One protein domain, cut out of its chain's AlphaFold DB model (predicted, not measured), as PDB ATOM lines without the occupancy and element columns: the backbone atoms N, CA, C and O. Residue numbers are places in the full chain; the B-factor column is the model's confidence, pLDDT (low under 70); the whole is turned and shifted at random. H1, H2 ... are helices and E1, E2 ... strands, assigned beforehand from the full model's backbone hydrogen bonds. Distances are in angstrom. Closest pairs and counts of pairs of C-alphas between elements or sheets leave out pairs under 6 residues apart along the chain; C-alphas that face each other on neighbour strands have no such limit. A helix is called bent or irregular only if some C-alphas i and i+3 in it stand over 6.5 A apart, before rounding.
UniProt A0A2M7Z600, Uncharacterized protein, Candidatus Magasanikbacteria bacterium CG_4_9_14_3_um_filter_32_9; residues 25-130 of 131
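This is residues 25 to 130 of the 131 residues of an uncharacterized protein of Candidatus Magasanikbacteria bacterium CG_4_9_14_3_um_filter_32_9 (UniProt A0A2M7Z600). One antiparallel sheet of five strands curls like part of a barrel, well short of closing, and a long straight helix, H2, runs from its edge strand E5 past E1 and E2 and out of the body as an arm. Residues 115 to 130 stick out free, while the short helix H1 sits by the other edge strand, E4. The printed part has 106 residues, with five named strands and two named helices in the order E1 E2 E3 E4 H1 E5 H2; the sheet's order is E4 E3 E2 E1 E5, and the class is mixed, helices and strands. The whole is loose, with a radius of gyration of the C-alphas of 17.8 A, and spans 67 by 32 by 23 A, the arm adding to the length of a body that spans 47 by 28 by 23 A.

The sheet holds E4, residues 65 to 70, E3, residues 55 to 62, E2, residues 37 to 50, E1, residues 25 to 31, and E5, residues 90 to 94. E1 to E4 form a meander, each strand the antiparallel neighbour of the one before. It is a folded sheet, bent back on itself into two leaves: E4 and E3 face E1 and E5, with 13 pairs of C-alphas within 11 A and E2 as the hinge. E2 bends by 75 degrees at residue 42, and its pairing is staggered, with E1 over residues 37 to 44 and with E3 over residues 44 to 50. N 28 and O 41 are 2.8 A apart in the hairpin of E1 and E2, N 46 and O 59 are 2.7 A apart in that of E2 and E3, and N 69 and O 58 are 2.7 A apart in that of E3 and E4, within hydrogen-bond range. E5 is antiparallel to E1 at 158 degrees, with N 29 and O 91 within range at 2.8 A. H2, residues 97 to 128, only grazes the sheet with its residues 99 to 111; its closest C-alphas to E2 are those of Asn 110 and Leu 37, 6.7 A. H1, residues 79 to 84, only grazes it with residues 80 to 84; its closest C-alphas to E4 are those of Gln 81 and Phe 67, 6.4 A. H1 and H2 are apart. In H2 every O i to N i+4 pair is within hydrogen-bond range; in H1 0 of 2 are, beside 1 of 3 O i to N i+3 pairs.

E1 begins at C-alpha 25 (186.864, 132.676, 121.442) and is 19.9 A long. E2 is 31.6 A long, E3 21.6 A, E4 16.9 A and E5 13.8 A. H1 is 9.6 A long. H2 is 46.9 A long, from C-alpha 97 (197.277, 128.748, 124.538) to C-alpha 128 (187.679, 118.834, 169.342).

The C-alphas of Asn 51 and Thr 130, the two farthest apart, are 67.7 A apart. The printed part has no cut and no long link. The mean pLDDT of the printed part is 70.0; residues 32 to 35, 46 to 67, 70 to 90 and 129 to 130 are under 70.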
ATOM      1  N   PRO A  25     187.112 133.460 120.245       80.19
ATOM      2  CA  PRO A  25     186.864 132.676 121.442       80.19
ATOM      3  C   PRO A  25     187.464 133.374 122.674       80.19
ATOM      4  O   PRO A  25     188.558 133.947 122.630       80.19
ATOM      5  N   CYS A  26     186.749 133.319 123.794       79.12
ATOM      6  CA  CYS A  26     187.164 133.901 125.067       79.12
ATOM      7  C   CYS A  26     186.899 132.962 126.247       79.12
ATOM      8  O   CYS A  26     186.034 132.086 126.204       79.12
ATOM      9  N   ILE A  27     187.634 133.199 127.329       80.06
ATOM     10  CA  ILE A  27     187.542 132.487 128.599       80.06
ATOM     11  C   ILE A  27     187.078 133.474 129.666       80.06
ATOM     12  O   ILE A  27     187.647 134.556 129.802       80.06
ATOM     13  N   ILE A  28     186.071 133.095 130.443       78.81
ATOM     14  CA  ILE A  28     185.547 133.869 131.567       78.81
ATOM     15  C   ILE A  28     185.880 133.119 132.845       78.81
ATOM     16  O   ILE A  28     185.514 131.962 133.029       78.81
ATOM     17  N   VAL A  29     186.598 133.793 133.723       78.06
ATOM     18  CA  VAL A  29     187.137 133.261 134.966       78.06
ATOM     19  C   VAL A  29     186.345 133.873 136.101       78.06
ATOM     20  O   VAL A  29     186.429 135.077 136.313       78.06
ATOM     21  N   ILE A  30     185.579 133.060 136.816       76.56
ATOM     22  CA  ILE A  30     184.770 133.475 137.959       76.56
ATOM     23  C   ILE A  30     185.582 133.218 139.221       76.56
ATOM     24  O   ILE A  30     185.999 132.090 139.483       76.56
ATOM     25  N   LEU A  31     185.796 134.263 140.004       72.06
ATOM     26  CA  LEU A  31     186.447 134.225 141.301       72.06
ATOM     27  C   LEU A  31     185.397 134.315 142.419       72.06
ATOM     28  O   LEU A  31     184.385 135.008 142.309       72.06
ATOM     29  N   GLY A  32     185.641 133.608 143.517       67.25
ATOM     30  CA  GLY A  32     184.884 133.730 144.754       67.25
ATOM     31  C   GLY A  32     185.161 135.062 145.452       67.25
ATOM     32  O   GLY A  32     186.049 135.831 145.071       67.25
ATOM     33  N   THR A  33     184.404 135.360 146.507       67.25
ATOM     34  CA  THR A  33     184.619 136.555 147.349       67.25
ATOM     35  C   THR A  33     185.953 136.531 148.100       67.25
ATOM     36  O   THR A  33     186.434 137.566 148.549       67.25
ATOM     37  N   ASP A  34     186.542 135.349 148.233       67.56
ATOM     38  CA  ASP A  34     187.868 135.064 148.782       67.56
ATOM     39  C   ASP A  34     189.007 135.243 147.759       67.56
ATOM     40  O   ASP A  34     190.179 135.151 148.120       67.56
ATOM     41  N   GLY A  35     188.674 135.538 146.497       65.56
ATOM     42  CA  GLY A  35     189.629 135.699 145.402       65.56
ATOM     43  C   GLY A  35     190.091 134.382 144.772       65.56
ATOM     44  O   GLY A  35     190.905 134.421 143.848       65.56
ATOM     45  N   TYR A  36     189.576 133.233 145.225       70.06
ATOM     46  CA  TYR A  36     189.905 131.931 144.642       70.06
ATOM     47  C   TYR A  36     189.076 131.648 143.394       70.06
ATOM     48  O   TYR A  36     187.988 132.185 143.212       70.06
ATOM     49  N   LEU A  37     189.588 130.788 142.514       73.38
ATOM     50  CA  LEU A  37     188.856 130.371 141.324       73.38
ATOM     51  C   LEU A  37     187.618 129.569 141.724       73.38
ATOM     52  O   LEU A  37     187.737 128.511 142.334       73.38
ATOM     53  N   ASN A  38     186.450 130.051 141.319       72.81
ATOM     54  CA  ASN A  38     185.164 129.415 141.580       72.81
ATOM     55  C   ASN A  38     184.557 128.793 140.309       72.81
ATOM     56  O   ASN A  38     183.741 127.882 140.388       72.81
ATOM     57  N   GLY A  39     184.972 129.244 139.119       74.31
ATOM     58  CA  GLY A  39     184.525 128.650 137.861       74.31
ATOM     59  C   GLY A  39     185.252 129.175 136.628       74.31
ATOM     60  O   GLY A  39     185.817 130.268 136.637       74.31
ATOM     61  N   ILE A  40     185.221 128.387 135.552       77.06
ATOM     62  CA  ILE A  40     185.682 128.792 134.222       77.06
ATOM     63  C   ILE A  40     184.564 128.512 133.226       77.06
ATOM     64  O   ILE A  40     184.007 127.414 133.200       77.06
ATOM     65  N   LEU A  41     184.260 129.506 132.403       77.31
ATOM     66  CA  LEU A  41     183.314 129.418 131.302       77.31
ATOM     67  C   LEU A  41     184.029 129.765 129.995       77.31
ATOM     68  O   LEU A  41     184.938 130.593 129.969       77.31
ATOM     69  N   TRP A  42     183.598 129.147 128.901       80.19
ATOM     70  CA  TRP A  42     184.080 129.447 127.555       80.19
ATOM     71  C   TRP A  42     182.956 130.090 126.759       80.19
ATOM     72  O   TRP A  42     181.788 129.721 126.911       80.19
ATOM     73  N   GLY A  43     183.318 131.036 125.905       77.62
ATOM     74  CA  GLY A  43     182.368 131.711 125.041       77.62
ATOM     75  C   GLY A  43     183.021 132.301 123.803       77.62
ATOM     76  O   GLY A  43     184.200 132.087 123.533       77.62
ATOM     77  N   GLU A  44     182.225 133.054 123.062       78.50
ATOM     78  CA  GLU A  44     182.642 133.803 121.878       78.50
ATOM     79  C   GLU A  44     182.281 135.272 122.076       78.50
ATOM     80  O   GLU A  44     181.167 135.575 122.514       78.50
ATOM     81  N   THR A  45     183.219 136.165 121.778       73.38
ATOM     82  CA  THR A  45     183.056 137.611 121.911       73.38
ATOM     83  C   THR A  45     182.172 138.178 120.802       73.38
ATOM     84  O   THR A  45     182.254 137.819 119.633       73.38
ATOM     85  N   VAL A  46     181.360 139.160 121.146       68.12
ATOM     86  CA  VAL A  46     180.521 139.925 120.232       68.12
ATOM     87  C   VAL A  46     180.733 141.383 120.609       68.12
ATOM     88  O   VAL A  46     180.318 141.831 121.672       68.12
ATOM     89  N   GLN A  47     181.464 142.122 119.781       67.12
ATOM     90  CA  GLN A  47     181.826 143.504 120.081       67.12
ATOM     91  C   GLN A  47     180.760 144.465 119.552       67.12
ATOM     92  O   GLN A  47     180.421 144.450 118.369       67.12
ATOM     93  N   PHE A  48     180.291 145.360 120.414       59.38
ATOM     94  CA  PHE A  48     179.437 146.483 120.061       59.38
ATOM     95  C   PHE A  48     180.150 147.797 120.389       59.38
ATOM     96  O   PHE A  48     180.629 148.013 121.505       59.38
ATOM     97  N   PHE A  49     180.182 148.715 119.425       56.91
ATOM     98  CA  PHE A  49     180.690 150.068 119.629       56.91
ATOM     99  C   PHE A  49     179.526 151.023 119.906       56.91
ATOM    100  O   PHE A  49     178.720 151.303 119.018       56.91
ATOM    101  N   SER A  50     179.437 151.563 121.127       50.91
ATOM    102  CA  SER A  50     178.503 152.656 121.416       50.91
ATOM    103  C   SER A  50     179.152 154.010 121.121       50.91
ATOM    104  O   SER A  50     179.938 154.541 121.911       50.91
ATOM    105  N   ASN A  51     178.787 154.604 119.981       46.44
ATOM    106  CA  ASN A  51     179.322 155.890 119.515       46.44
ATOM    107  C   ASN A  51     179.023 157.082 120.446       46.44
ATOM    108  O   ASN A  51     179.690 158.107 120.342       46.44
ATOM    109  N   LYS A  52     178.053 156.978 121.369       48.03
ATOM    110  CA  LYS A  52     177.683 158.092 122.265       48.03
ATOM    111  C   LYS A  52     178.551 158.215 123.521       48.03
ATOM    112  O   LYS A  52     178.667 159.315 124.049       48.03
ATOM    113  N   HIS A  53     179.174 157.127 123.977       47.56
ATOM    114  CA  HIS A  53     179.940 157.110 125.233       47.56
ATOM    115  C   HIS A  53     181.332 156.473 125.108       47.56
ATOM    116  O   HIS A  53     182.000 156.279 126.120       47.56
ATOM    117  N   LYS A  54     181.784 156.157 123.880       48.34
ATOM    118  CA  LYS A  54     183.043 155.427 123.617       48.34
ATOM    119  C   LYS A  54     183.165 154.139 124.444       48.34
ATOM    120  O   LYS A  54     184.261 153.709 124.783       48.34
ATOM    121  N   THR A  55     182.035 153.535 124.795       51.97
ATOM    122  CA  THR A  55     182.003 152.309 125.584       51.97
ATOM    123  C   THR A  55     181.995 151.153 124.598       51.97
ATOM    124  O   THR A  55     181.037 150.974 123.842       51.97
ATOM    125  N   CYS A  56     183.106 150.428 124.547       56.44
ATOM    126  CA  CYS A  56     183.158 149.121 123.914       56.44
ATOM    127  C   CYS A  56     182.360 148.171 124.802       56.44
ATOM    128  O   CYS A  56     182.659 148.078 125.993       56.44
ATOM    129  N   VAL A  57     181.339 147.526 124.249       58.41
ATOM    130  CA  VAL A  57     180.598 146.472 124.934       58.41
ATOM    131  C   VAL A  57     181.002 145.157 124.295       58.41
ATOM    132  O   VAL A  57     180.794 144.959 123.103       58.41
ATOM    133  N   LEU A  58     181.603 144.277 125.073       64.62
ATOM    134  CA  LEU A  58     181.907 142.916 124.683       64.62
ATOM    135  C   LEU A  58     180.809 142.015 125.227       64.62
ATOM    136  O   LEU A  58     180.590 141.979 126.428       64.62
ATOM    137  N   GLU A  59     180.104 141.298 124.372       67.56
ATOM    138  CA  GLU A  59     179.151 140.276 124.782       67.56
ATOM    139  C   GLU A  59     179.795 138.903 124.590       67.56
ATOM    140  O   GLU A  59     180.260 138.602 123.502       67.56
ATOM    141  N   ALA A  60     179.861 138.071 125.625       68.38
ATOM    142  CA  ALA A  60     180.229 136.671 125.468       68.38
ATOM    143  C   ALA A  60     178.976 135.807 125.470       68.38
ATOM    144  O   ALA A  60     178.159 135.881 126.396       68.38
ATOM    145  N   LYS A  61     178.845 134.953 124.458       68.31
ATOM    146  CA  LYS A  61     177.828 133.902 124.451       68.31
ATOM    147  C   LYS A  61     178.376 132.671 125.165       68.31
ATOM    148  O   LYS A  61     179.329 132.063 124.686       68.31
ATOM    149  N   ILE A  62     177.766 132.301 126.285       67.50
ATOM    150  CA  ILE A  62     178.084 131.086 127.045       67.50
ATOM    151  C   ILE A  62     176.871 130.153 126.945       67.50
ATOM    152  O   ILE A  62     175.745 130.623 126.783       67.50
ATOM    153  N   ASN A  63     177.069 128.833 127.010       56.41
ATOM    154  CA  ASN A  63     175.968 127.864 127.078       56.41
ATOM    155  C   ASN A  63     175.069 128.145 128.299       56.41
ATOM    156  O   ASN A  63     175.350 127.664 129.390       56.41
ATOM    157  N   GLY A  64     174.010 128.933 128.101       54.66
ATOM    158  CA  GLY A  64     173.076 129.364 129.145       54.66
ATOM    159  C   GLY A  64     172.641 130.827 129.023       54.66
ATOM    160  O   GLY A  64     171.496 131.132 129.328       54.66
ATOM    161  N   GLY A  65     173.481 131.712 128.468       61.41
ATOM    162  CA  GLY A  65     173.183 133.145 128.481       61.41
ATOM    163  C   GLY A  65     174.147 134.034 127.694       61.41
ATOM    164  O   GLY A  65     175.143 133.588 127.113       61.41
ATOM    165  N   LYS A  66     173.811 135.324 127.656       64.44
ATOM    166  CA  LYS A  66     174.619 136.397 127.066       64.44
ATOM    167  C   LYS A  66     175.160 137.271 128.185       64.44
ATOM    168  O   LYS A  66     174.403 137.758 129.018       64.44
ATOM    169  N   PHE A  67     176.465 137.499 128.175       69.50
ATOM    170  CA  PHE A  67     177.139 138.263 129.214       69.50
ATOM    171  C   PHE A  67     177.791 139.492 128.610       69.50
ATOM    172  O   PHE A  67     178.678 139.345 127.782       69.50
ATOM    173  N   SER A  68     177.383 140.692 129.016       70.25
ATOM    174  CA  SER A  68     177.972 141.945 128.541       70.25
ATOM    175  C   SER A  68     179.055 142.475 129.485       70.25
ATOM    176  O   SER A  68     178.917 142.452 130.713       70.25
ATOM    177  N   PHE A  69     180.123 143.002 128.901       70.19
ATOM    178  CA  PHE A  69     181.293 143.549 129.577       70.19
ATOM    179  C   PHE A  69     181.767 144.822 128.883       70.19
ATOM    180  O   PHE A  69     181.458 145.037 127.716       70.19
ATOM    181  N   ASP A  70     182.531 145.666 129.566       66.38
ATOM    182  CA  ASP A  70     183.235 146.777 128.931       66.38
ATOM    183  C   ASP A  70     184.524 146.307 128.223       66.38
ATOM    184  O   ASP A  70     184.926 145.145 128.327       66.38
ATOM    185  N   CYS A  71     185.216 147.211 127.518       60.12
ATOM    186  CA  CYS A  71     186.528 146.934 126.902       60.12
ATOM    187  C   CYS A  71     187.601 146.452 127.887       60.12
ATOM    188  O   CYS A  71     188.630 145.936 127.455       60.12
ATOM    189  N   TYR A  72     187.404 146.647 129.188       61.41
ATOM    190  CA  TYR A  72     188.330 146.223 130.231       61.41
ATOM    191  C   TYR A  72     187.897 144.903 130.886       61.41
ATOM    192  O   TYR A  72     188.561 144.451 131.828       61.41
ATOM    193  N   GLY A  73     186.827 144.273 130.390       56.12
ATOM    194  CA  GLY A  73     186.282 143.011 130.883       56.12
ATOM    195  C   GLY A  73     185.424 143.144 132.144       56.12
ATOM    196  O   GLY A  73     185.168 142.133 132.795       56.12
ATOM    197  N   LYS A  74     184.994 144.357 132.522       64.31
ATOM    198  CA  LYS A  74     184.109 144.575 133.680       64.31
ATOM    199  C   LYS A  74     182.634 144.417 133.296       64.31
ATOM    200  O   LYS A  74     182.270 144.824 132.200       64.31
ATOM    201  N   PRO A  75     181.763 143.915 134.191       63.66
ATOM    202  CA  PRO A  75     180.327 143.782 133.935       63.66
ATOM    203  C   PRO A  75     179.663 145.080 133.487       63.66
ATOM    204  O   PRO A  75     179.733 146.094 134.186       63.66
ATOM    205  N   ILE A  76     178.895 145.006 132.403       66.81
ATOM    206  CA  ILE A  76     177.874 146.003 132.075       66.81
ATOM    207  C   ILE A  76     176.532 145.339 132.376       66.81
ATOM    208  O   ILE A  76     175.937 144.716 131.510       66.81
ATOM    209  N   LYS A  77     176.128 145.417 133.652       59.34
ATOM    210  CA  LYS A  77     174.929 144.808 134.260       59.34
ATOM    211  C   LYS A  77     173.773 144.567 133.267       59.34
ATOM    212  O   LYS A  77     173.051 145.514 132.956       59.34
ATOM    213  N   SER A  78     173.522 143.313 132.884       54.91
ATOM    214  CA  SER A  78     172.157 142.847 132.586       54.91
ATOM    215  C   SER A  78     171.555 142.190 133.839       54.91
ATOM    216  O   SER A  78     172.284 141.751 134.730       54.91
ATOM    217  N   ASP A  79     170.226 142.183 133.973       49.84
ATOM    218  CA  ASP A  79     169.562 141.567 135.133       49.84
ATOM    219  C   ASP A  79     169.704 140.033 135.141       49.84
ATOM    220  O   ASP A  79     169.857 139.452 136.206       49.84
ATOM    221  N   GLU A  80     169.814 139.406 133.967       51.59
ATOM    222  CA  GLU A  80     170.111 137.973 133.788       51.59
ATOM    223  C   GLU A  80     171.517 137.599 134.301       51.59
ATOM    224  O   GLU A  80     171.750 136.503 134.804       51.59
ATOM    225  N   GLN A  81     172.461 138.541 134.240       52.41
ATOM    226  CA  GLN A  81     173.848 138.354 134.671       52.41
ATOM    227  C   GLN A  81     174.010 138.232 136.189       52.41
ATOM    228  O   GLN A  81     174.952 137.586 136.645       52.41
ATOM    229  N   LYS A  82     173.137 138.881 136.972       52.22
ATOM    230  CA  LYS A  82     173.242 138.926 138.443       52.22
ATOM    231  C   LYS A  82     172.909 137.587 139.096       52.22
ATOM    232  O   LYS A  82     173.442 137.309 140.167       52.22
ATOM    233  N   ASP A  83     172.047 136.807 138.452       51.72
ATOM    234  CA  ASP A  83     171.558 135.535 138.981       51.72
ATOM    235  C   ASP A  83     172.510 134.373 138.653       51.72
ATOM    236  O   ASP A  83     172.632 133.444 139.449       51.72
ATOM    237  N   GLU A  84     173.238 134.438 137.527       54.78
ATOM    238  CA  GLU A  84     174.173 133.379 137.110       54.78
ATOM    239  C   GLU A  84     175.632 133.630 137.519       54.78
ATOM    240  O   GLU A  84     176.365 132.679 137.798       54.78
ATOM    241  N   ILE A  85     176.081 134.890 137.575       55.53
ATOM    242  CA  ILE A  85     177.456 135.234 137.953       55.53
ATOM    243  C   ILE A  85     177.417 136.295 139.059       55.53
ATOM    244  O   ILE A  85     177.106 137.456 138.776       55.53
ATOM    245  N   PRO A  86     177.764 135.949 140.317       56.81
ATOM    246  CA  PRO A  86     177.744 136.908 141.411       56.81
ATOM    247  C   PRO A  86     178.622 138.111 141.064       56.81
ATOM    248  O   PRO A  86     179.824 138.009 140.799       56.81
ATOM    249  N   SER A  87     177.966 139.267 141.004       58.34
ATOM    250  CA  SER A  87     178.530 140.508 140.505       58.34
ATOM    251  C   SER A  87     179.759 140.893 141.322       58.34
ATOM    252  O   SER A  87     179.616 141.190 142.508       58.34
ATOM    253  N   ASN A  88     180.929 140.876 140.674       56.25
ATOM    254  CA  ASN A  88     182.101 141.757 140.863       56.25
ATOM    255  C   ASN A  88     183.444 141.026 140.745       56.25
ATOM    256  O   ASN A  88     184.455 141.692 140.544       56.25
ATOM    257  N   ASN A  89     183.464 139.695 140.809       69.19
ATOM    258  CA  ASN A  89     184.708 138.930 140.852       69.19
ATOM    259  C   ASN A  89     184.810 137.982 139.657       69.19
ATOM    260  O   ASN A  89     184.777 136.772 139.809       69.19
ATOM    261  N   TYR A  90     184.912 138.512 138.442       66.88
ATOM    262  CA  TYR A  90     185.262 137.687 137.291       66.88
ATOM    263  C   TYR A  90     186.112 138.462 136.281       66.88
ATOM    264  O   TYR A  90     186.065 139.692 136.221       66.88
ATOM    265  N   HIS A  91     186.888 137.734 135.484       73.50
ATOM    266  CA  HIS A  91     187.805 138.273 134.483       73.50
ATOM    267  C   HIS A  91     187.608 137.582 133.137       73.50
ATOM    268  O   HIS A  91     187.352 136.383 133.086       73.50
ATOM    269  N   VAL A  92     187.749 138.332 132.044       73.69
ATOM    270  CA  VAL A  92     187.618 137.811 130.678       73.69
ATOM    271  C   VAL A  92     188.974 137.856 129.981       73.69
ATOM    272  O   VAL A  92     189.653 138.883 130.017       73.69
ATOM    273  N   TYR A  93     189.352 136.753 129.337       76.44
ATOM    274  CA  TYR A  93     190.611 136.581 128.612       76.44
ATOM    275  C   TYR A  93     190.352 136.082 127.190       76.44
ATOM    276  O   TYR A  93     189.411 135.315 126.981       76.44
ATOM    277  N   PRO A  94     191.188 136.442 126.203       77.75
ATOM    278  CA  PRO A  94     191.145 135.786 124.903       77.75
ATOM    279  C   PRO A  94     191.532 134.311 125.063       77.75
ATOM    280  O   PRO A  94     192.414 133.971 125.863       77.75
ATOM    281  N   ASP A  95     190.884 133.426 124.312       80.88
ATOM    282  CA  ASP A  95     191.158 131.993 124.367       80.88
ATOM    283  C   ASP A  95     192.436 131.641 123.589       80.88
ATOM    284  O   ASP A  95     192.422 131.159 122.457       80.88
ATOM    285  N   THR A  96     193.573 131.925 124.215       80.44
ATOM    286  CA  THR A  96     194.906 131.636 123.687       80.44
ATOM    287  C   THR A  96     195.552 130.505 124.474       80.44
ATOM    288  O   THR A  96     195.261 130.303 125.654       80.44
ATOM    289  N   LYS A  97     196.497 129.788 123.850       79.12
ATOM    290  CA  LYS A  97     197.277 128.748 124.538       79.12
ATOM    291  C   LYS A  97     197.928 129.277 125.823       79.12
ATOM    292  O   LYS A  97     197.824 128.636 126.857       79.12
ATOM    293  N   THR A  98     198.524 130.467 125.769       79.56
ATOM    294  CA  THR A  98     199.156 131.116 126.928       79.56
ATOM    295  C   THR A  98     198.182 131.284 128.091       79.56
ATOM    296  O   THR A  98     198.518 130.958 129.228       79.56
ATOM    297  N   ASN A  99     196.959 131.744 127.811       77.06
ATOM    298  CA  ASN A  99     195.945 131.929 128.846       77.06
ATOM    299  C   ASN A  99     195.428 130.589 129.379       77.06
ATOM    300  O   ASN A  99     195.227 130.464 130.583       77.06
ATOM    301  N   ARG A 100     195.278 129.565 128.528       78.12
ATOM    302  CA  ARG A 100     194.922 128.209 128.980       78.12
ATOM    303  C   ARG A 100     195.986 127.614 129.904       78.12
ATOM    304  O   ARG A 100     195.635 127.118 130.969       78.12
ATOM    305  N   ASP A 101     197.262 127.707 129.530       78.81
ATOM    306  CA  ASP A 101     198.382 127.181 130.322       78.81
ATOM    307  C   ASP A 101     198.472 127.906 131.680       78.81
ATOM    308  O   ASP A 101     198.610 127.272 132.729       78.81
ATOM    309  N   PHE A 102     198.314 129.237 131.683       80.56
ATOM    310  CA  PHE A 102     198.251 130.030 132.914       80.56
ATOM    311  C   PHE A 102     197.083 129.603 133.813       80.56
ATOM    312  O   PHE A 102     197.275 129.362 135.008       80.56
ATOM    313  N   LEU A 103     195.880 129.463 133.248       79.69
ATOM    314  CA  LEU A 103     194.697 129.048 134.002       79.69
ATOM    315  C   LEU A 103     194.832 127.629 134.548       79.69
ATOM    316  O   LEU A 103     194.434 127.383 135.683       79.69
ATOM    317  N   GLN A 104     195.461 126.719 133.809       79.88
ATOM    318  CA  GLN A 104     195.735 125.368 134.289       79.88
ATOM    319  C   GLN A 104     196.627 125.380 135.540       79.88
ATOM    320  O   GLN A 104     196.359 124.651 136.497       79.88
ATOM    321  N   VAL A 105     197.653 126.237 135.578       79.62
ATOM    322  CA  VAL A 105     198.488 126.422 136.779       79.62
ATOM    323  C   VAL A 105     197.664 126.962 137.948       79.62
ATOM    324  O   VAL A 105     197.784 126.451 139.062       79.62
ATOM    325  N   GLN A 106     196.793 127.943 137.703       75.00
ATOM    326  CA  GLN A 106     195.920 128.506 138.740       75.00
ATOM    327  C   GLN A 106     194.917 127.481 139.284       75.00
ATOM    328  O   GLN A 106     194.695 127.412 140.493       75.00
ATOM    329  N   MET A 107     194.344 126.643 138.421       77.25
ATOM    330  CA  MET A 107     193.467 125.545 138.835       77.25
ATOM    331  C   MET A 107     194.204 124.561 139.745       77.25
ATOM    332  O   MET A 107     193.700 124.225 140.811       77.25
ATOM    333  N   MET A 108     195.427 124.160 139.378       79.06
ATOM    334  CA  MET A 108     196.242 123.266 140.211       79.06
ATOM    335  C   MET A 108     196.575 123.882 141.575       79.06
ATOM    336  O   MET A 108     196.543 123.184 142.589       79.06
ATOM    337  N   GLN A 109     196.885 125.180 141.622       75.88
ATOM    338  CA  GLN A 109     197.158 125.883 142.878       75.88
ATOM    339  C   GLN A 109     195.921 125.942 143.782       75.88
ATOM    340  O   GLN A 109     196.033 125.643 144.972       75.88
ATOM    341  N   ASN A 110     194.746 126.253 143.227       75.06
ATOM    342  CA  ASN A 110     193.491 126.250 143.984       75.06
ATOM    343  C   ASN A 110     193.164 124.864 144.545       75.06
ATOM    344  O   ASN A 110     192.857 124.744 145.729       75.06
ATOM    345  N   ASP A 111     193.330 123.812 143.746       77.12
ATOM    346  CA  ASP A 111     193.124 122.426 144.175       77.12
ATOM    347  C   ASP A 111     193.975 122.052 145.397       77.12
ATOM    348  O   ASP A 111     193.509 121.382 146.322       77.12
ATOM    349  N   ILE A 112     195.241 122.483 145.410       76.06
ATOM    350  CA  ILE A 112     196.162 122.240 146.527       76.06
ATOM    351  C   ILE A 112     195.693 122.981 147.783       76.06
ATOM    352  O   ILE A 112     195.716 122.405 148.876       76.06
ATOM    353  N   ILE A 113     195.264 124.237 147.643       73.94
ATOM    354  CA  ILE A 113     194.794 125.065 148.762       73.94
ATOM    355  C   ILE A 113     193.518 124.474 149.366       73.94
ATOM    356  O   ILE A 113     193.480 124.244 150.576       73.94
ATOM    357  N   VAL A 114     192.521 124.146 148.538       74.81
ATOM    358  CA  VAL A 114     191.245 123.561 148.983       74.81
ATOM    359  C   VAL A 114     191.486 122.254 149.738       74.81
ATOM    360  O   VAL A 114     191.075 122.124 150.891       74.81
ATOM    361  N   LYS A 115     192.264 121.325 149.162       79.75
ATOM    362  CA  LYS A 115     192.610 120.051 149.824       79.75
ATOM    363  C   LYS A 115     193.369 120.260 151.135       79.75
ATOM    364  O   LYS A 115     193.234 119.467 152.069       79.75
ATOM    365  N   SER A 116     194.188 121.307 151.226       78.62
ATOM    366  CA  SER A 116     194.912 121.643 152.456       78.62
ATOM    367  C   SER A 116     193.975 122.187 153.537       78.62
ATOM    368  O   SER A 116     194.096 121.787 154.696       78.62
ATOM    369  N   MET A 117     193.006 123.033 153.168       79.81
ATOM    370  CA  MET A 117     191.965 123.535 154.077       79.81
ATOM    371  C   MET A 117     191.050 122.416 154.577       79.81
ATOM    372  O   MET A 117     190.789 122.339 155.776       79.81
ATOM    373  N   GLU A 118     190.618 121.506 153.704       82.56
ATOM    374  CA  GLU A 118     189.819 120.335 154.096       82.56
ATOM    375  C   GLU A 118     190.556 119.466 155.120       82.56
ATOM    376  O   GLU A 118     189.999 119.107 156.162       82.56
ATOM    377  N   ARG A 119     191.843 119.179 154.870       83.00
ATOM    378  CA  ARG A 119     192.687 118.425 155.809       83.00
ATOM    379  C   ARG A 119     192.830 119.135 157.148       83.00
ATOM    380  O   ARG A 119     192.732 118.478 158.182       83.00
ATOM    381  N   TYR A 120     193.055 120.448 157.136       84.56
ATOM    382  CA  TYR A 120     193.155 121.246 158.355       84.56
ATOM    383  C   TYR A 120     191.859 121.191 159.170       84.56
ATOM    384  O   TYR A 120     191.898 120.885 160.360       84.56
ATOM    385  N   ASN A 121     190.709 121.401 158.524       85.44
ATOM    386  CA  ASN A 121     189.402 121.366 159.180       85.44
ATOM    387  C   ASN A 121     189.110 119.994 159.797       85.44
ATOM    388  O   ASN A 121     188.671 119.916 160.942       85.44
ATOM    389  N   MET A 122     189.422 118.914 159.081       89.00
ATOM    390  CA  MET A 122     189.279 117.554 159.600       89.00
ATOM    391  C   MET A 122     190.149 117.327 160.849       89.00
ATOM    392  O   MET A 122     189.689 116.741 161.826       89.00
ATOM    393  N   LEU A 123     191.387 117.829 160.850       88.06
ATOM    394  CA  LEU A 123     192.296 117.751 161.998       88.06
ATOM    395  C   LEU A 123     191.761 118.531 163.207       88.06
ATOM    396  O   LEU A 123     191.804 118.035 164.331       88.06
ATOM    397  N   VAL A 124     191.222 119.728 162.974       88.50
ATOM    398  CA  VAL A 124     190.588 120.548 164.015       88.50
ATOM    399  C   VAL A 124     189.381 119.831 164.621       88.50
ATOM    400  O   VAL A 124     189.246 119.813 165.844       88.50
ATOM    401  N   GLU A 125     188.530 119.205 163.808       89.38
ATOM    402  CA  GLU A 125     187.383 118.430 164.300       89.38
ATOM    403  C   GLU A 125     187.819 117.203 165.119       89.38
ATOM    404  O   GLU A 125     187.303 116.984 166.215       89.38
ATOM    405  N   MET A 126     188.840 116.455 164.680       86.81
ATOM    406  CA  MET A 126     189.393 115.346 165.476       86.81
ATOM    407  C   MET A 126     189.945 115.812 166.835       86.81
ATOM    408  O   MET A 126     189.774 115.131 167.848       86.81
ATOM    409  N   LEU A 127     190.586 116.985 166.873       83.94
ATOM    410  CA  LEU A 127     191.117 117.579 168.104       83.94
ATOM    411  C   LEU A 127     190.017 118.089 169.047       83.94
ATOM    412  O   LEU A 127     190.218 118.124 170.261       83.94
ATOM    413  N   LYS A 128     188.851 118.482 168.521       85.50
ATOM    414  CA  LYS A 128     187.679 118.834 169.342       85.50
ATOM    415  C   LYS A 128     187.023 117.603 169.968       85.50
ATOM    416  O   LYS A 128     186.551 117.700 171.090       85.50
ATOM    417  N   LEU A 129     187.021 116.466 169.270       69.94
ATOM    418  CA  LEU A 129     186.437 115.199 169.739       69.94
ATOM    419  C   LEU A 129     187.300 114.455 170.775       69.94
ATOM    420  O   LEU A 129     186.859 113.460 171.340       69.94
ATOM    421  N   THR A 130     188.536 114.905 170.998       69.56
ATOM    422  CA  THR A 130     189.484 114.323 171.965       69.56
ATOM    423  C   THR A 130     189.567 115.099 173.289       69.56
ATOM    424  O   THR A 130     190.405 114.769 174.130       69.56
TER     425      THR A 130